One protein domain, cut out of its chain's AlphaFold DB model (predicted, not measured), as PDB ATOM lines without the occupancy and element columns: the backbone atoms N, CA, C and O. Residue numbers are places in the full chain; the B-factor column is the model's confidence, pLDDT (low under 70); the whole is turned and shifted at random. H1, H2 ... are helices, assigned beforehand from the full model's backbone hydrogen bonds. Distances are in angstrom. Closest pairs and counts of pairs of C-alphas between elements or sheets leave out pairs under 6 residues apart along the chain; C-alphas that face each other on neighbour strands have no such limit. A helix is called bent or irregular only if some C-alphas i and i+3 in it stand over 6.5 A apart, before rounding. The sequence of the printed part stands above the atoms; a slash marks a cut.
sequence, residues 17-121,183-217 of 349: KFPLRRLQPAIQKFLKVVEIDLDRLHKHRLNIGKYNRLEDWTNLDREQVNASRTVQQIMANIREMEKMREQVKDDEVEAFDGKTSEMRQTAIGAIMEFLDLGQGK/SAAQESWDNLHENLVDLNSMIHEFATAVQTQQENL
ATOM      1  N   LYS A  17     117.235 106.882 190.402       92.19
ATOM      2  CA  LYS A  17     118.188 106.364 189.408       92.19
ATOM      3  C   LYS A  17     118.871 105.069 189.863       92.19
ATOM      4  O   LYS A  17     119.138 104.848 191.046       92.19
ATOM      5  N   PHE A  18     119.179 104.190 188.919       90.81
ATOM      6  CA  PHE A  18     119.797 102.885 189.112       90.81
ATOM      7  C   PHE A  18     121.052 102.748 188.253       90.81
ATOM      8  O   PHE A  18     121.101 103.281 187.146       90.81
ATOM      9  N   PRO A  19     122.057 101.985 188.720       92.12
ATOM     10  CA  PRO A  19     123.191 101.661 187.875       92.12
ATOM     11  C   PRO A  19     122.750 100.795 186.687       92.12
ATOM     12  O   PRO A  19     121.920  99.891 186.847       92.12
ATOM     13  N   LEU A  20     123.372 100.993 185.530       88.06
ATOM     14  CA  LEU A  20     123.074 100.327 184.263       88.06
ATOM     15  C   LEU A  20     123.059  98.800 184.394       88.06
ATOM     16  O   LEU A  20     122.192  98.122 183.838       88.06
ATOM     17  N   ARG A  21     123.956  98.242 185.216       90.75
ATOM     18  CA  ARG A  21     124.015  96.801 185.514       90.75
ATOM     19  C   ARG A  21     122.686  96.238 186.034       90.75
ATOM     20  O   ARG A  21     122.366  95.087 185.762       90.75
ATOM     21  N   ARG A  22     121.913  97.024 186.794       91.38
ATOM     22  CA  ARG A  22     120.608  96.603 187.335       91.38
ATOM     23  C   ARG A  22     119.532  96.540 186.250       91.38
ATOM     24  O   ARG A  22     118.650  95.692 186.333       91.38
ATOM     25  N   LEU A  23     119.620  97.413 185.248       89.19
ATOM     26  CA  LEU A  23     118.676  97.499 184.131       89.19
ATOM     27  C   LEU A  23     119.060  96.572 182.967       89.19
ATOM     28  O   LEU A  23     118.236  96.282 182.106       89.19
ATOM     29  N   GLN A  24     120.285  96.043 182.959       87.19
ATOM     30  CA  GLN A  24     120.817  95.228 181.869       87.19
ATOM     31  C   GLN A  24     119.935  94.040 181.435       87.19
ATOM     32  O   GLN A  24     119.771  93.868 180.226       87.19
ATOM     33  N   PRO A  25     119.315  93.252 182.338       89.69
ATOM     34  CA  PRO A  25     118.398  92.191 181.917       89.69
ATOM     35  C   PRO A  25     117.161  92.720 181.179       89.69
ATOM     36  O   PRO A  25     116.701  92.100 180.221       89.69
ATOM     37  N   ALA A  26     116.634  93.875 181.597       87.75
ATOM     38  CA  ALA A  26     115.488  94.512 180.956       87.75
ATOM     39  C   ALA A  26     115.862  95.058 179.570       87.75
ATOM     40  O   ALA A  26     115.146  94.802 178.607       87.75
ATOM     41  N   ILE A  27     117.038  95.686 179.446       85.06
ATOM     42  CA  ILE A  27     117.584  96.158 178.162       85.06
ATOM     43  C   ILE A  27     117.758  94.987 177.187       85.06
ATOM     44  O   ILE A  27     117.319  95.061 176.046       85.06
ATOM     45  N   GLN A  28     118.350  93.874 177.628       88.06
ATOM     46  CA  GLN A  28     118.538  92.692 176.778       88.06
ATOM     47  C   GLN A  28     117.212  92.068 176.338       88.06
ATOM     48  O   GLN A  28     117.068  91.682 175.177       88.06
ATOM     49  N   LYS A  29     116.238  91.974 177.252       89.12
ATOM     50  CA  LYS A  29     114.890  91.506 176.922       89.12
ATOM     51  C   LYS A  29     114.256  92.409 175.866       89.12
ATOM     52  O   LYS A  29     113.737  91.890 174.885       89.12
ATOM     53  N   PHE A  30     114.324  93.723 176.059       86.50
ATOM     54  CA  PHE A  30     113.798  94.698 175.111       86.50
ATOM     55  C   PHE A  30     114.429  94.537 173.723       86.50
ATOM     56  O   PHE A  30     113.694  94.385 172.752       86.50
ATOM     57  N   LEU A  31     115.766  94.497 173.631       82.12
ATOM     58  CA  LEU A  31     116.473  94.382 172.348       82.12
ATOM     59  C   LEU A  31     116.002  93.150 171.569       82.12
ATOM     60  O   LEU A  31     115.664  93.252 170.394       82.12
ATOM     61  N   LYS A  32     115.889  92.010 172.258       87.38
ATOM     62  CA  LYS A  32     115.411  90.762 171.660       87.38
ATOM     63  C   LYS A  32     113.949  90.836 171.215       87.38
ATOM     64  O   LYS A  32     113.601  90.284 170.179       87.38
ATOM     65  N   VAL A  33     113.077  91.454 172.012       86.81
ATOM     66  CA  VAL A  33     111.652  91.577 171.665       86.81
ATOM     67  C   VAL A  33     111.478  92.485 170.449       86.81
ATOM     68  O   VAL A  33     110.784  92.097 169.516       86.81
ATOM     69  N   VAL A  34     112.155  93.636 170.413       80.94
ATOM     70  CA  VAL A  34     112.073  94.548 169.264       80.94
ATOM     71  C   VAL A  34     112.632  93.909 167.998       80.94
ATOM     72  O   VAL A  34     112.011  94.040 166.953       80.94
ATOM     73  N   GLU A  35     113.737  93.167 168.073       84.06
ATOM     74  CA  GLU A  35     114.259  92.408 166.927       84.06
ATOM     75  C   GLU A  35     113.197  91.455 166.342       84.06
ATOM     76  O   GLU A  35     112.922  91.481 165.143       84.06
ATOM     77  N   ILE A  36     112.521  90.684 167.202       87.19
ATOM     78  CA  ILE A  36     111.443  89.767 166.795       87.19
ATOM     79  C   ILE A  36     110.262  90.528 166.171       87.19
ATOM     80  O   ILE A  36     109.691  90.078 165.171       87.19
ATOM     81  N   ASP A  37     109.876  91.663 166.756       87.06
ATOM     82  CA  ASP A  37     108.755  92.465 166.269       87.06
ATOM     83  C   ASP A  37     109.075  93.142 164.924       87.06
ATOM     84  O   ASP A  37     108.207  93.206 164.053       87.06
ATOM     85  N   LEU A  38     110.321  93.578 164.702       84.88
ATOM     86  CA  LEU A  38     110.776  94.134 163.422       84.88
ATOM     87  C   LEU A  38     110.787  93.073 162.311       84.88
ATOM     88  O   LEU A  38     110.274  93.323 161.217       84.88
ATOM     89  N   ASP A  39     111.263  91.860 162.603       84.38
ATOM     90  CA  ASP A  39     111.183  90.724 161.674       84.38
ATOM     91  C   ASP A  39     109.734  90.397 161.298       84.38
ATOM     92  O   ASP A  39     109.400  90.079 160.149       84.38
ATOM     93  N   ARG A  40     108.841  90.453 162.289       89.12
ATOM     94  CA  ARG A  40     107.411  90.238 162.085       89.12
ATOM     95  C   ARG A  40     106.794  91.352 161.241       89.12
ATOM     96  O   ARG A  40     106.004  91.051 160.345       89.12
ATOM     97  N   LEU A  41     107.174  92.606 161.476       85.00
ATOM     98  CA  LEU A  41     106.718  93.755 160.699       85.00
ATOM     99  C   LEU A  41     107.135  93.634 159.224       85.00
ATOM    100  O   LEU A  41     106.306  93.836 158.335       85.00
ATOM    101  N   HIS A  42     108.367  93.199 158.951       80.81
ATOM    102  CA  HIS A  42     108.826  92.924 157.588       80.81
ATOM    103  C   HIS A  42     107.977  91.833 156.907       80.81
ATOM    104  O   HIS A  42     107.522  92.010 155.774       80.81
ATOM    105  N   LYS A  43     107.675  90.726 157.604       84.44
ATOM    106  CA  LYS A  43     106.790  89.662 157.081       84.44
ATOM    107  C   LYS A  43     105.387  90.178 156.764       84.44
ATOM    108  O   LYS A  43     104.854  89.865 155.699       84.44
ATOM    109  N   HIS A  44     104.814  90.996 157.650       85.75
ATOM    110  CA  HIS A  44     103.521  91.635 157.414       85.75
ATOM    111  C   HIS A  44     103.537  92.487 156.143       85.75
ATOM    112  O   HIS A  44     102.623  92.384 155.327       85.75
ATOM    113  N   ARG A  45     104.613  93.244 155.907       81.12
ATOM    114  CA  ARG A  45     104.772  94.040 154.683       81.12
ATOM    115  C   ARG A  45     104.760  93.168 153.418       81.12
ATOM    116  O   ARG A  45     104.055  93.487 152.458       81.12
ATOM    117  N   LEU A  46     105.487  92.048 153.413       80.56
ATOM    118  CA  LEU A  46     105.514  91.127 152.269       80.56
ATOM    119  C   LEU A  46     104.128  90.525 151.990       80.56
ATOM    120  O   LEU A  46     103.706  90.433 150.834       80.56
ATOM    121  N   ASN A  47     103.411  90.148 153.049       82.69
ATOM    122  CA  ASN A  47     102.075  89.570 152.959       82.69
ATOM    123  C   ASN A  47     101.026  90.587 152.494       82.69
ATOM    124  O   ASN A  47     100.229  90.256 151.621       82.69
ATOM    125  N   ILE A  48     101.062  91.828 152.992       80.25
ATOM    126  CA  ILE A  48     100.201  92.925 152.522       80.25
ATOM    127  C   ILE A  48     100.395  93.125 151.017       80.25
ATOM    128  O   ILE A  48      99.429  93.106 150.257       80.25
ATOM    129  N   GLY A  49     101.650  93.210 150.557       76.12
ATOM    130  CA  GLY A  49     101.947  93.311 149.129       76.12
ATOM    131  C   GLY A  49     101.440  92.110 148.322       76.12
ATOM    132  O   GLY A  49     100.966  92.280 147.200       76.12
ATOM    133  N   LYS A  50     101.523  90.893 148.876       80.69
ATOM    134  CA  LYS A  50     100.992  89.668 148.258       80.69
ATOM    135  C   LYS A  50      99.465  89.705 148.141       80.69
ATOM    136  O   LYS A  50      98.965  89.485 147.043       80.69
ATOM    137  N   TYR A  51      98.740  89.968 149.229       81.00
ATOM    138  CA  TYR A  51      97.273  89.963 149.236       81.00
ATOM    139  C   TYR A  51      96.689  91.090 148.386       81.00
ATOM    140  O   TYR A  51      95.719  90.855 147.674       81.00
ATOM    141  N   ASN A  52      97.341  92.259 148.351       76.31
ATOM    142  CA  ASN A  52      96.942  93.351 147.464       76.31
ATOM    143  C   ASN A  52      97.028  92.952 145.978       76.31
ATOM    144  O   ASN A  52      96.110  93.219 145.212       76.31
ATOM    145  N   ARG A  53      98.099  92.255 145.557       78.75
ATOM    146  CA  ARG A  53      98.245  91.773 144.163       78.75
ATOM    147  C   ARG A  53      97.247  90.683 143.780       78.75
ATOM    148  O   ARG A  53      96.966  90.520 142.600       78.75
ATOM    149  N   LEU A  54      96.794  89.902 144.756       79.38
ATOM    150  CA  LEU A  54      95.823  88.828 144.557       79.38
ATOM    151  C   LEU A  54      94.373  89.313 144.695       79.38
ATOM    152  O   LEU A  54      93.471  88.493 144.564       79.38
ATOM    153  N   GLU A  55      94.161  90.603 144.988       80.94
ATOM    154  CA  GLU A  55      92.846  91.182 145.303       80.94
ATOM    155  C   GLU A  55      92.122  90.416 146.434       80.94
ATOM    156  O   GLU A  55      90.895  90.347 146.499       80.94
ATOM    157  N   ASP A  56      92.896  89.826 147.354       81.19
ATOM    158  CA  ASP A  56      92.389  89.073 148.503       81.19
ATOM    159  C   ASP A  56      92.145  90.024 149.677       81.19
ATOM    160  O   ASP A  56      92.946  90.143 150.608       81.19
ATOM    161  N   TRP A  57      91.027  90.745 149.600       83.25
ATOM    162  CA  TRP A  57      90.681  91.814 150.539       83.25
ATOM    163  C   TRP A  57      90.506  91.329 151.981       83.25
ATOM    164  O   TRP A  57      90.820  92.059 152.916       83.25
ATOM    165  N   THR A  58      90.039  90.092 152.182       85.62
ATOM    166  CA  THR A  58      89.837  89.525 153.523       85.62
ATOM    167  C   THR A  58      91.166  89.228 154.206       85.62
ATOM    168  O   THR A  58      91.351  89.565 155.376       85.62
ATOM    169  N   ASN A  59      92.114  88.604 153.497       86.50
ATOM    170  CA  ASN A  59      93.436  88.377 154.071       86.50
ATOM    171  C   ASN A  59      94.260  89.665 154.151       86.50
ATOM    172  O   ASN A  59      95.045  89.795 155.088       86.50
ATOM    173  N   LEU A  60      94.057  90.614 153.232       81.69
ATOM    174  CA  LEU A  60      94.682  91.934 153.285       81.69
ATOM    175  C   LEU A  60      94.301  92.682 154.567       81.69
ATOM    176  O   LEU A  60      95.197  93.072 155.312       81.69
ATOM    177  N   ASP A  61      93.001  92.803 154.849       80.44
ATOM    178  CA  ASP A  61      92.477  93.425 156.072       80.44
ATOM    179  C   ASP A  61      93.079  92.778 157.325       80.44
ATOM    180  O   ASP A  61      93.721  93.434 158.149       80.44
ATOM    181  N   ARG A  62      92.983  91.447 157.426       91.38
ATOM    182  CA  ARG A  62      93.534  90.701 158.562       91.38
ATOM    183  C   ARG A  62      95.028  90.965 158.753       91.38
ATOM    184  O   ARG A  62      95.497  91.076 159.889       91.38
ATOM    185  N   GLU A  63      95.780  91.027 157.659       88.88
ATOM    186  CA  GLU A  63      97.218  91.259 157.705       88.88
ATOM    187  C   GLU A  63      97.554  92.687 158.138       88.88
ATOM    188  O   GLU A  63      98.444  92.865 158.966       88.88
ATOM    189  N   GLN A  64      96.810  93.687 157.663       82.75
ATOM    190  CA  GLN A  64      96.965  95.084 158.079       82.75
ATOM    191  C   GLN A  64      96.665  95.266 159.570       82.75
ATOM    192  O   GLN A  64      97.455  95.881 160.286       82.75
ATOM    193  N   VAL A  65      95.590  94.652 160.075       87.06
ATOM    194  CA  VAL A  65      95.261  94.679 161.508       87.06
ATOM    195  C   VAL A  65      96.366  94.011 162.341       87.06
ATOM    196  O   VAL A  65      96.748  94.504 163.403       87.06
ATOM    197  N   ASN A  66      96.916  92.885 161.880       92.44
ATOM    198  CA  ASN A  66      98.025  92.216 162.566       92.44
ATOM    199  C   ASN A  66      99.320  93.043 162.544       92.44
ATOM    200  O   ASN A  66     100.026  93.100 163.556       92.44
ATOM    201  N   ALA A  67      99.606  93.703 161.422       86.12
ATOM    202  CA  ALA A  67     100.717  94.636 161.297       86.12
ATOM    203  C   ALA A  67     100.554  95.796 162.284       86.12
ATOM    204  O   ALA A  67     101.477  96.082 163.040       86.12
ATOM    205  N   SER A  68      99.353  96.373 162.364       85.62
ATOM    206  CA  SER A  68      99.018  97.476 163.270       85.62
ATOM    207  C   SER A  68      99.299  97.107 164.733       85.62
ATOM    208  O   SER A  68     100.005  97.832 165.434       85.62
ATOM    209  N   ARG A  69      98.892  95.907 165.173       92.12
ATOM    210  CA  ARG A  69      99.228  95.399 166.519       92.12
ATOM    211  C   ARG A  69     100.733  95.254 166.751       92.12
ATOM    212  O   ARG A  69     101.202  95.529 167.850       92.12
ATOM    213  N   THR A  70     101.477  94.809 165.741       92.31
ATOM    214  CA  THR A  70     102.940  94.664 165.832       92.31
ATOM    215  C   THR A  70     103.604  96.035 165.971       92.31
ATOM    216  O   THR A  70     104.437  96.230 166.849       92.31
ATOM    217  N   VAL A  71     103.170  97.023 165.182       85.31
ATOM    218  CA  VAL A  71     103.635  98.413 165.299       85.31
ATOM    219  C   VAL A  71     103.349  98.957 166.701       85.31
ATOM    220  O   VAL A  71     104.252  99.476 167.350       85.31
ATOM    221  N   GLN A  72     102.141  98.751 167.231       89.62
ATOM    222  CA  GLN A  72     101.782  99.155 168.597       89.62
ATOM    223  C   GLN A  72     102.643  98.493 169.681       89.62
ATOM    224  O   GLN A  72     102.965  99.139 170.679       89.62
ATOM    225  N   GLN A  73     103.050  97.234 169.495       88.69
ATOM    226  CA  GLN A  73     103.972  96.549 170.409       88.69
ATOM    227  C   GLN A  73     105.355  97.204 170.397       88.69
ATOM    228  O   GLN A  73     105.887  97.517 171.462       88.69
ATOM    229  N   ILE A  74     105.891  97.516 169.214       85.88
ATOM    230  CA  ILE A  74     107.165  98.236 169.076       85.88
ATOM    231  C   ILE A  74     107.072  99.612 169.753       85.88
ATOM    232  O   ILE A  74     107.943  99.967 170.544       85.88
ATOM    233  N   MET A  75     105.985 100.353 169.514       86.06
ATOM    234  CA  MET A  75     105.719 101.649 170.150       86.06
ATOM    235  C   MET A  75     105.723 101.557 171.684       86.06
ATOM    236  O   MET A  75     106.337 102.380 172.361       86.06
ATOM    237  N   ALA A  76     105.050 100.551 172.251       88.75
ATOM    238  CA  ALA A  76     105.017 100.336 173.695       88.75
ATOM    239  C   ALA A  76     106.409 100.015 174.262       88.75
ATOM    240  O   ALA A  76     106.798 100.574 175.288       88.75
ATOM    241  N   ASN A  77     107.171  99.171 173.565       86.00
ATOM    242  CA  ASN A  77     108.527  98.801 173.956       86.00
ATOM    243  C   ASN A  77     109.476 100.016 173.932       86.00
ATOM    244  O   ASN A  77     110.287 100.175 174.843       86.00
ATOM    245  N   ILE A  78     109.371 100.900 172.932       86.06
ATOM    246  CA  ILE A  78     110.185 102.128 172.854       86.06
ATOM    247  C   ILE A  78     109.888 103.057 174.034       86.06
ATOM    248  O   ILE A  78     110.819 103.503 174.700       86.06
ATOM    249  N   ARG A  79     108.611 103.272 174.367       86.75
ATOM    250  CA  ARG A  79     108.227 104.072 175.543       86.75
ATOM    251  C   ARG A  79     108.752 103.475 176.849       86.75
ATOM    252  O   ARG A  79     109.157 104.202 177.755       86.75
ATOM    253  N   GLU A  80     108.758 102.146 176.969       88.06
ATOM    254  CA  GLU A  80     109.356 101.473 178.127       88.06
ATOM    255  C   GLU A  80     110.865 101.751 178.215       88.06
ATOM    256  O   GLU A  80     111.385 101.981 179.308       88.06
ATOM    257  N   MET A  81     111.560 101.804 177.075       85.88
ATOM    258  CA  MET A  81     112.981 102.150 177.020       85.88
ATOM    259  C   MET A  81     113.279 103.600 177.356       85.88
ATOM    260  O   MET A  81     114.236 103.849 178.087       85.88
ATOM    261  N   GLU A  82     112.471 104.544 176.886       84.31
ATOM    262  CA  GLU A  82     112.579 105.956 177.268       84.31
ATOM    263  C   GLU A  82     112.432 106.117 178.782       84.31
ATOM    264  O   GLU A  82     113.284 106.707 179.444       84.31
ATOM    265  N   LYS A  83     111.421 105.468 179.364       88.56
ATOM    266  CA  LYS A  83     111.215 105.463 180.815       88.56
ATOM    267  C   LYS A  83     112.346 104.769 181.581       88.56
ATOM    268  O   LYS A  83     112.645 105.138 182.718       88.56
ATOM    269  N   MET A  84     112.955 103.727 181.010       88.75
ATOM    270  CA  MET A  84     114.140 103.102 181.601       88.75
ATOM    271  C   MET A  84     115.345 104.036 181.552       88.75
ATOM    272  O   MET A  84     116.082 104.084 182.533       88.75
ATOM    273  N   ARG A  85     115.516 104.801 180.467       87.75
ATOM    274  CA  ARG A  85     116.585 105.794 180.314       87.75
ATOM    275  C   ARG A  85     116.542 106.851 181.417       87.75
ATOM    276  O   ARG A  85     117.577 107.145 181.998       87.75
ATOM    277  N   GLU A  86     115.355 107.349 181.770       89.31
ATOM    278  CA  GLU A  86     115.155 108.307 182.878       89.31
ATOM    279  C   GLU A  86     115.608 107.770 184.247       89.31
ATOM    280  O   GLU A  86     115.914 108.538 185.159       89.31
ATOM    281  N   GLN A  87     115.647 106.446 184.401       89.06
ATOM    282  CA  GLN A  87     116.062 105.766 185.625       89.06
ATOM    283  C   GLN A  87     117.529 105.332 185.592       89.06
ATOM    284  O   GLN A  87     117.984 104.712 186.551       89.06
ATOM    285  N   VAL A  88     118.281 105.592 184.523       88.69
ATOM    286  CA  VAL A  88     119.730 105.343 184.495       88.69
ATOM    287  C   VAL A  88     120.425 106.473 185.254       88.69
ATOM    288  O   VAL A  88     119.980 107.619 185.218       88.69
ATOM    289  N   LYS A  89     121.503 106.169 185.982       90.19
ATOM    290  CA  LYS A  89     122.343 107.226 186.561       90.19
ATOM    291  C   LYS A  89     122.934 108.110 185.463       90.19
ATOM    292  O   LYS A  89     123.333 107.591 184.427       90.19
ATOM    293  N   ASP A  90     123.051 109.409 185.727       87.75
ATOM    294  CA  ASP A  90     123.487 110.398 184.730       87.75
ATOM    295  C   ASP A  90     124.852 110.076 184.102       87.75
ATOM    296  O   ASP A  90     125.036 110.286 182.909       87.75
ATOM    297  N   ASP A  91     125.775 109.493 184.873       87.12
ATOM    298  CA  ASP A  91     127.108 109.070 184.425       87.12
ATOM    299  C   ASP A  91     127.103 107.824 183.521       87.12
ATOM    300  O   ASP A  91     128.093 107.541 182.850       87.12
ATOM    301  N   GLU A  92     126.000 107.074 183.472       86.94
ATOM    302  CA  GLU A  92     125.867 105.838 182.689       86.94
ATOM    303  C   GLU A  92     124.835 105.947 181.548       86.94
ATOM    304  O   GLU A  92     124.609 104.963 180.832       86.94
ATOM    305  N   VAL A  93     124.220 107.120 181.345       85.31
ATOM    306  CA  VAL A  93     123.232 107.361 180.275       85.31
ATOM    307  C   VAL A  93     123.850 107.163 178.889       85.31
ATOM    308  O   VAL A  93     123.267 106.477 178.053       85.31
ATOM    309  N   GLU A  94     125.067 107.656 178.654       83.75
ATOM    310  CA  GLU A  94     125.756 107.479 177.368       83.75
ATOM    311  C   GLU A  94     126.020 105.991 177.063       83.75
ATOM    312  O   GLU A  94     125.812 105.504 175.948       83.75
ATOM    313  N   ALA A  95     126.393 105.213 178.084       84.06
ATOM    314  CA  ALA A  95     126.602 103.775 177.945       84.06
ATOM    315  C   ALA A  95     125.290 103.013 177.667       84.06
ATOM    316  O   ALA A  95     125.292 102.001 176.956       84.06
ATOM    317  N   PHE A  96     124.163 103.481 178.210       87.00
ATOM    318  CA  PHE A  96     122.826 102.983 177.869       87.00
ATOM    319  C   PHE A  96     122.459 103.308 176.414       87.00
ATOM    320  O   PHE A  96     121.991 102.441 175.668       87.00
ATOM    321  N   ASP A  97     122.718 104.539 175.991       83.56
ATOM    322  CA  ASP A  97     122.409 105.043 174.657       83.56
ATOM    323  C   ASP A  97     123.209 104.327 173.563       83.56
ATOM    324  O   ASP A  97     122.661 103.993 172.505       83.56
ATOM    325  N   GLY A  98     124.474 104.009 173.851       80.62
ATOM    326  CA  GLY A  98     125.329 103.191 172.996       80.62
ATOM    327  C   GLY A  98     124.814 101.760 172.832       80.62
ATOM    328  O   GLY A  98     124.839 101.227 171.727       80.62
ATOM    329  N   LYS A  99     124.262 101.147 173.890       78.38
ATOM    330  CA  LYS A  99     123.668  99.792 173.833       78.38
ATOM    331  C   LYS A  99     122.366  99.719 173.035       78.38
ATOM    332  O   LYS A  99     121.938  98.628 172.677       78.38
ATOM    333  N   THR A 100     121.714 100.854 172.808       78.50
ATOM    334  CA  THR A 100     120.392 100.934 172.168       78.50
ATOM    335  C   THR A 100     120.446 101.533 170.760       78.50
ATOM    336  O   THR A 100     119.434 101.538 170.061       78.50
ATOM    337  N   SER A 101     121.622 101.992 170.318       74.50
ATOM    338  CA  SER A 101     121.841 102.671 169.033       74.50
ATOM    339  C   SER A 101     121.555 101.793 167.816       74.50
ATOM    340  O   SER A 101     120.811 102.204 166.928       74.50
ATOM    341  N   GLU A 102     122.077 100.569 167.802       70.44
ATOM    342  CA  GLU A 102     121.896  99.617 166.703       70.44
ATOM    343  C   GLU A 102     120.416  99.272 166.493       70.44
ATOM    344  O   GLU A 102     119.921  99.267 165.366       70.44
ATOM    345  N   MET A 103     119.680  99.080 167.591       76.06
ATOM    346  CA  MET A 103     118.237  98.843 167.552       76.06
ATOM    347  C   MET A 103     117.493 100.045 166.970       76.06
ATOM    348  O   MET A 103     116.664  99.857 166.082       76.06
ATOM    349  N   ARG A 104     117.822 101.277 167.397       69.81
ATOM    350  CA  ARG A 104     117.200 102.493 166.840       69.81
ATOM    351  C   ARG A 104     117.408 102.568 165.331       69.81
ATOM    352  O   ARG A 104     116.448 102.762 164.591       69.81
ATOM    353  N   GLN A 105     118.643 102.377 164.871       66.31
ATOM    354  CA  GLN A 105     118.973 102.463 163.449       66.31
ATOM    355  C   GLN A 105     118.256 101.384 162.627       66.31
ATOM    356  O   GLN A 105     117.753 101.662 161.536       66.31
ATOM    357  N   THR A 106     118.176 100.170 163.169       65.31
ATOM    358  CA  THR A 106     117.476  99.043 162.543       65.31
ATOM    359  C   THR A 106     115.970  99.297 162.469       65.31
ATOM    360  O   THR A 106     115.365  99.064 161.424       65.31
ATOM    361  N   ALA A 107     115.366  99.846 163.527       64.81
ATOM    362  CA  ALA A 107     113.946 100.182 163.562       64.81
ATOM    363  C   ALA A 107     113.582 101.271 162.537       64.81
ATOM    364  O   ALA A 107     112.617 101.098 161.792       64.81
ATOM    365  N   ILE A 108     114.386 102.341 162.425       64.62
ATOM    366  CA  ILE A 108     114.210 103.374 161.385       64.62
ATOM    367  C   ILE A 108     114.263 102.737 159.994       64.62
ATOM    368  O   ILE A 108     113.384 102.980 159.168       64.62
ATOM    369  N   GLY A 109     115.269 101.893 159.739       63.94
ATOM    370  CA  GLY A 109     115.427 101.210 158.455       63.94
ATOM    371  C   GLY A 109     114.220 100.342 158.094       63.94
ATOM    372  O   GLY A 109     113.710 100.440 156.981       63.94
ATOM    373  N   ALA A 110     113.719  99.548 159.041       65.06
ATOM    374  CA  ALA A 110     112.556  98.688 158.839       65.06
ATOM    375  C   ALA A 110     111.269  99.484 158.558       65.06
ATOM    376  O   ALA A 110     110.462  99.079 157.723       65.06
ATOM    377  N   ILE A 111     111.079 100.633 159.213       64.69
ATOM    378  CA  ILE A 111     109.917 101.504 158.980       64.69
ATOM    379  C   ILE A 111     110.015 102.185 157.624       64.69
ATOM    380  O   ILE A 111     109.033 102.202 156.888       64.69
ATOM    381  N   MET A 112     111.193 102.701 157.266       62.41
ATOM    382  CA  MET A 112     111.428 103.256 155.934       62.41
ATOM    383  C   MET A 112     111.160 102.198 154.860       62.41
ATOM    384  O   MET A 112     110.456 102.483 153.901       62.41
ATOM    385  N   GLU A 113     111.617 100.959 155.055       65.62
ATOM    386  CA  GLU A 113     111.339  99.838 154.148       65.62
ATOM    387  C   GLU A 113     109.838  99.491 154.066       65.62
ATOM    388  O   GLU A 113     109.324  99.107 153.008       65.62
ATOM    389  N   PHE A 114     109.117  99.615 155.184       66.75
ATOM    390  CA  PHE A 114     107.675  99.402 155.236       66.75
ATOM    391  C   PHE A 114     106.915 100.505 154.494       66.75
ATOM    392  O   PHE A 114     106.013 100.209 153.713       66.75
ATOM    393  N   LEU A 115     107.289 101.769 154.697       62.69
ATOM    394  CA  LEU A 115     106.668 102.929 154.053       62.69
ATOM    395  C   LEU A 115     107.009 103.021 152.557       62.69
ATOM    396  O   LEU A 115     106.170 103.442 151.757       62.69
ATOM    397  N   ASP A 116     108.202 102.565 152.167       63.09
ATOM    398  CA  ASP A 116     108.672 102.518 150.777       63.09
ATOM    399  C   ASP A 116     107.969 101.434 149.937       63.09
ATOM    400  O   ASP A 116     108.118 101.394 148.720       63.09
ATOM    401  N   LEU A 117     107.096 100.604 150.532       48.53
ATOM    402  CA  LEU A 117     106.179  99.729 149.781       48.53
ATOM    403  C   LEU A 117     105.255 100.471 148.806       48.53
ATOM    404  O   LEU A 117     104.624  99.824 147.976       48.53
ATOM    405  N   GLY A 118     105.172 101.798 148.881       45.97
ATOM    406  CA  GLY A 118     104.520 102.606 147.857       45.97
ATOM    407  C   GLY A 118     105.321 102.852 146.588       45.97
ATOM    408  O   GLY A 118     104.772 103.323 145.591       45.97
ATOM    409  N   GLN A 119     106.622 102.575 146.612       38.53
ATOM    410  CA  GLN A 119     107.524 102.792 145.497       38.53
ATOM    411  C   GLN A 119     107.882 101.437 144.904       38.53
ATOM    412  O   GLN A 119     108.829 100.768 145.303       38.53
ATOM    413  N   GLY A 120     107.094 101.006 143.921       40.91
ATOM    414  CA  GLY A 120     107.374  99.804 143.146       40.91
ATOM    415  C   GLY A 120     108.775  99.827 142.528       40.91
ATOM    416  O   GLY A 120     108.965 100.305 141.413       40.91
ATOM    417  N   LYS A 121     109.750  99.252 143.233       33.09
ATOM    418  CA  LYS A 121     111.027  98.784 142.696       33.09
ATOM    419  C   LYS A 121     111.398  97.459 143.346       33.09
ATOM    420  O   LYS A 121     112.406  97.335 144.027       33.09
ATOM    421  N   SER A 183      85.813  99.935 152.324       72.38
ATOM    422  CA  SER A 183      86.067  98.553 152.757       72.38
ATOM    423  C   SER A 183      86.828  98.490 154.085       72.38
ATOM    424  O   SER A 183      87.611  99.382 154.402       72.38
ATOM    425  N   ALA A 184      86.658  97.394 154.833       77.69
ATOM    426  CA  ALA A 184      87.405  97.141 156.072       77.69
ATOM    427  C   ALA A 184      88.933  97.207 155.863       77.69
ATOM    428  O   ALA A 184      89.645  97.774 156.681       77.69
ATOM    429  N   ALA A 185      89.427  96.735 154.712       71.06
ATOM    430  CA  ALA A 185      90.844  96.824 154.353       71.06
ATOM    431  C   ALA A 185      91.340  98.273 154.169       71.06
ATOM    432  O   ALA A 185      92.522  98.551 154.356       71.06
ATOM    433  N   GLN A 186      90.463  99.211 153.797       73.81
ATOM    434  CA  GLN A 186      90.833 100.625 153.726       73.81
ATOM    435  C   GLN A 186      90.957 101.220 155.134       73.81
ATOM    436  O   GLN A 186      91.962 101.853 155.435       73.81
ATOM    437  N   GLU A 187      89.986 100.959 156.012       75.94
ATOM    438  CA  GLU A 187      90.022 101.416 157.411       75.94
ATOM    439  C   GLU A 187      91.241 100.848 158.158       75.94
ATOM    440  O   GLU A 187      91.980 101.572 158.830       75.94
ATOM    441  N   SER A 188      91.507  99.552 157.984       72.44
ATOM    442  CA  SER A 188      92.669  98.874 158.560       72.44
ATOM    443  C   SER A 188      93.995  99.396 158.007       72.44
ATOM    444  O   SER A 188      94.985  99.449 158.743       72.44
ATOM    445  N   TRP A 189      94.036  99.806 156.734       78.62
ATOM    446  CA  TRP A 189      95.198 100.478 156.160       78.62
ATOM    447  C   TRP A 189      95.433 101.852 156.779       78.62
ATOM    448  O   TRP A 189      96.566 102.145 157.154       78.62
ATOM    449  N   ASP A 190      94.388 102.669 156.910       74.25
ATOM    450  CA  ASP A 190      94.503 104.020 157.462       74.25
ATOM    451  C   ASP A 190      95.019 103.961 158.912       74.25
ATOM    452  O   ASP A 190      95.991 104.635 159.253       74.25
ATOM    453  N   ASN A 191      94.489 103.043 159.731       77.69
ATOM    454  CA  ASN A 191      94.979 102.796 161.093       77.69
ATOM    455  C   ASN A 191      96.448 102.331 161.125       77.69
ATOM    456  O   ASN A 191      97.251 102.793 161.937       77.69
ATOM    457  N   LEU A 192      96.819 101.394 160.247       78.81
ATOM    458  CA  LEU A 192      98.202 100.935 160.135       78.81
ATOM    459  C   LEU A 192      99.136 102.081 159.726       78.81
ATOM    460  O   LEU A 192     100.235 102.193 160.269       78.81
ATOM    461  N   HIS A 193      98.706 102.922 158.790       76.88
ATOM    462  CA  HIS A 193      99.465 104.071 158.322       76.88
ATOM    463  C   HIS A 193      99.705 105.084 159.445       76.88
ATOM    464  O   HIS A 193     100.853 105.469 159.664       76.88
ATOM    465  N   GLU A 194      98.661 105.448 160.194       77.88
ATOM    466  CA  GLU A 194      98.776 106.315 161.373       77.88
ATOM    467  C   GLU A 194      99.785 105.750 162.381       77.88
ATOM    468  O   GLU A 194     100.734 106.436 162.755       77.88
ATOM    469  N   ASN A 195      99.678 104.461 162.725       77.81
ATOM    470  CA  ASN A 195     100.608 103.833 163.667       77.81
ATOM    471  C   ASN A 195     102.063 103.840 163.166       77.81
ATOM    472  O   ASN A 195     102.986 103.944 163.971       77.81
ATOM    473  N   LEU A 196     102.297 103.707 161.855       75.94
ATOM    474  CA  LEU A 196     103.646 103.772 161.278       75.94
ATOM    475  C   LEU A 196     104.225 105.186 161.336       75.94
ATOM    476  O   LEU A 196     105.420 105.338 161.589       75.94
ATOM    477  N   VAL A 197     103.393 106.208 161.114       75.06
ATOM    478  CA  VAL A 197     103.789 107.616 161.255       75.06
ATOM    479  C   VAL A 197     104.124 107.931 162.713       75.06
ATOM    480  O   VAL A 197     105.184 108.502 162.977       75.06
ATOM    481  N   ASP A 198     103.294 107.486 163.654       78.75
ATOM    482  CA  ASP A 198     103.527 107.656 165.092       78.75
ATOM    483  C   ASP A 198     104.805 106.946 165.548       78.75
ATOM    484  O   ASP A 198     105.634 107.526 166.255       78.75
ATOM    485  N   LEU A 199     105.005 105.699 165.109       75.88
ATOM    486  CA  LEU A 199     106.219 104.945 165.404       75.88
ATOM    487  C   LEU A 199     107.464 105.656 164.849       75.88
ATOM    488  O   LEU A 199     108.473 105.757 165.549       75.88
ATOM    489  N   ASN A 200     107.389 106.178 163.621       73.69
ATOM    490  CA  ASN A 200     108.467 106.958 163.022       73.69
ATOM    491  C   ASN A 200     108.781 108.217 163.851       73.69
ATOM    492  O   ASN A 200     109.952 108.482 164.119       73.69
ATOM    493  N   SER A 201     107.758 108.959 164.297       78.62
ATOM    494  CA  SER A 201     107.938 110.136 165.166       78.62
ATOM    495  C   SER A 201     108.655 109.766 166.462       78.62
ATOM    496  O   SER A 201     109.696 110.343 166.767       78.62
ATOM    497  N   MET A 202     108.178 108.739 167.172       77.81
ATOM    498  CA  MET A 202     108.768 108.328 168.451       77.81
ATOM    499  C   MET A 202     110.217 107.869 168.321       77.81
ATOM    500  O   MET A 202     111.040 108.192 169.169       77.81
ATOM    501  N   ILE A 203     110.577 107.148 167.256       70.69
ATOM    502  CA  ILE A 203     111.974 106.728 167.084       70.69
ATOM    503  C   ILE A 203     112.878 107.925 166.778       70.69
ATOM    504  O   ILE A 203     114.010 107.965 167.264       70.69
ATOM    505  N   HIS A 204     112.402 108.909 166.010       73.50
ATOM    506  CA  HIS A 204     113.153 110.143 165.775       73.50
ATOM    507  C   HIS A 204     113.290 110.993 167.042       73.50
ATOM    508  O   HIS A 204     114.376 111.518 167.298       73.50
ATOM    509  N   GLU A 205     112.233 111.105 167.848       74.75
ATOM    510  CA  GLU A 205     112.262 111.772 169.154       74.75
ATOM    511  C   GLU A 205     113.268 111.086 170.086       74.75
ATOM    512  O   GLU A 205     114.171 111.745 170.610       74.75
ATOM    513  N   PHE A 206     113.205 109.755 170.186       69.50
ATOM    514  CA  PHE A 206     114.140 108.960 170.975       69.50
ATOM    515  C   PHE A 206     115.588 109.118 170.488       69.50
ATOM    516  O   PHE A 206     116.498 109.310 171.291       69.50
ATOM    517  N   ALA A 207     115.828 109.093 169.174       68.38
ATOM    518  CA  ALA A 207     117.161 109.297 168.606       68.38
ATOM    519  C   ALA A 207     117.707 110.711 168.877       68.38
ATOM    520  O   ALA A 207     118.880 110.862 169.213       68.38
ATOM    521  N   THR A 208     116.861 111.739 168.781       71.19
ATOM    522  CA  THR A 208     117.244 113.142 169.022       71.19
ATOM    523  C   THR A 208     117.574 113.392 170.493       71.19
ATOM    524  O   THR A 208     118.567 114.054 170.804       71.19
ATOM    525  N   ALA A 209     116.779 112.830 171.409       68.69
ATOM    526  CA  ALA A 209     117.021 112.903 172.849       68.69
ATOM    527  C   ALA A 209     118.384 112.309 173.249       68.69
ATOM    528  O   ALA A 209     119.024 112.804 174.175       68.69
ATOM    529  N   VAL A 210     118.840 111.287 172.521       64.31
ATOM    530  CA  VAL A 210     120.161 110.674 172.691       64.31
ATOM    531  C   VAL A 210     121.278 111.521 172.061       64.31
ATOM    532  O   VAL A 210     122.295 111.764 172.702       64.31
ATOM    533  N   GLN A 211     121.086 112.027 170.836       57.25
ATOM    534  CA  GLN A 211     122.092 112.817 170.103       57.25
ATOM    535  C   GLN A 211     122.430 114.152 170.800       57.25
ATOM    536  O   GLN A 211     123.582 114.577 170.807       57.25
ATOM    537  N   THR A 212     121.437 114.796 171.425       51.94
ATOM    538  CA  THR A 212     121.582 116.115 172.082       51.94
ATOM    539  C   THR A 212     122.548 116.074 173.277       51.94
ATOM    540  O   THR A 212     123.049 117.106 173.715       51.94
ATOM    541  N   GLN A 213     122.851 114.887 173.811       43.38
ATOM    542  CA  GLN A 213     123.766 114.720 174.944       43.38
ATOM    543  C   GLN A 213     125.229 114.504 174.527       43.38
ATOM    544  O   GLN A 213     126.099 114.529 175.392       43.38
ATOM    545  N   GLN A 214     125.520 114.374 173.228       42.69
ATOM    546  CA  GLN A 214     126.885 114.214 172.714       42.69
ATOM    547  C   GLN A 214     127.593 115.553 172.412       42.69
ATOM    548  O   GLN A 214     128.811 115.574 172.280       42.69
ATOM    549  N   GLU A 215     126.868 116.682 172.355       38.62
ATOM    550  CA  GLU A 215     127.428 118.021 172.058       38.62
ATOM    551  C   GLU A 215     127.751 118.882 173.298       38.62
ATOM    552  O   GLU A 215     128.179 120.021 173.152       38.62
ATOM    553  N   ASN A 216     127.590 118.373 174.526       40.78
ATOM    554  CA  ASN A 216     127.803 119.165 175.755       40.78
ATOM    555  C   ASN A 216     129.082 118.805 176.540       40.78
ATOM    556  O   ASN A 216     129.194 119.118 177.725       40.78
ATOM    557  N   LEU A 217     130.051 118.155 175.887       43.25
ATOM    558  CA  LEU A 217     131.380 117.854 176.435       43.25
ATOM    559  C   LEU A 217     132.500 118.180 175.430       43.25
ATOM    560  O   LEU A 217     133.388 117.364 175.225       43.25
TER     561      LEU A 217
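Overview. This is residues 17 to 121 and 183 to 217 of the 349 residues of the protein "Syntaxin-17" of Mizuhopecten yessoensis (UniProt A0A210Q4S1). Four long helices stand side by side in an elongated bundle, roughly a square in section: H1 and H4 are at opposite corners, and H2 and H3 at the other two. The bundle is up and down, each helix running against the one before it, and H4 slants across H3 more than the other neighbours slant to each other. The printed part has 140 residues with four named helices, in the order H1, H2, H3, H4, and no named strand; the class is all helix. It is only just compact, close to loose, with a radius of gyration of the C-alphas of 17.1 A, and it is only just elongated, with spans of 55 by 28 by 22 A.

Arrangement. H1, residues 20 to 53, and H2, residues 57 to 85, form a helical hairpin over a tight link of 3 residues. They touch at a shallow tilt of 18 degrees and run opposite ways; their closest C-alphas, those of Tyr 51 and Leu 60, are 5.2 A apart. H3, residues 90 to 118, touches H1 at a shallow tilt of 3 degrees, the same way, with the C-alphas of Arg 45 and Phe 114 closest at 6.1 A. H2 and H3 are close but not clearly touching, with the C-alphas of Arg 85 and Val 93 closest at 6.8 A. H4, residues 184 to 211, touches H2 at a shallow tilt of 21 degrees, the same way, and the closest C-alphas, those of Asp 61 and Ala 185, are 4.1 A apart. H4 also touches H3, opposite ways at a shallow tilt of 32 degrees, with the C-alphas of Asp 97 and Val 210 closest at 6.4 A. H1 and H4 are apart. In H2 and H4 every O i to N i+4 pair is within hydrogen-bond range, against 28 of 30 in H1 and 19 of 25 in H3.

Along the chain. H1 begins at C-alpha 20, (123.074, 100.327, 184.263), and is 47.9 A long. It is irregular, C-alphas 22 and 25 being 7.3 A apart, and has a kink of 32 degrees near residue 27. H2 is 41.9 A long and begins at C-alpha 57, (90.681, 91.814, 150.539). H3 is 42.2 A long; it is irregular, with C-alphas 91 and 94 at 7.4 A, and has a kink of 44 degrees near residue 99. H4 is 40.6 A long and ends at C-alpha 211, (122.092, 112.817, 170.103).

Size, cuts and confidence. The two C-alphas farthest apart, those of Glu 55 and Leu 217, are 56.3 A apart. The link from H2 to H3 is tight, with 4 residues. The link from H3 to H4 runs across the cut: residues 122 to 182 are not printed, and C-alphas 121 and 183 are 26.9 A apart. The mean pLDDT of the printed part is 77.7, with residues 104 to 121, 206 to 207 and 209 to 217 under 70.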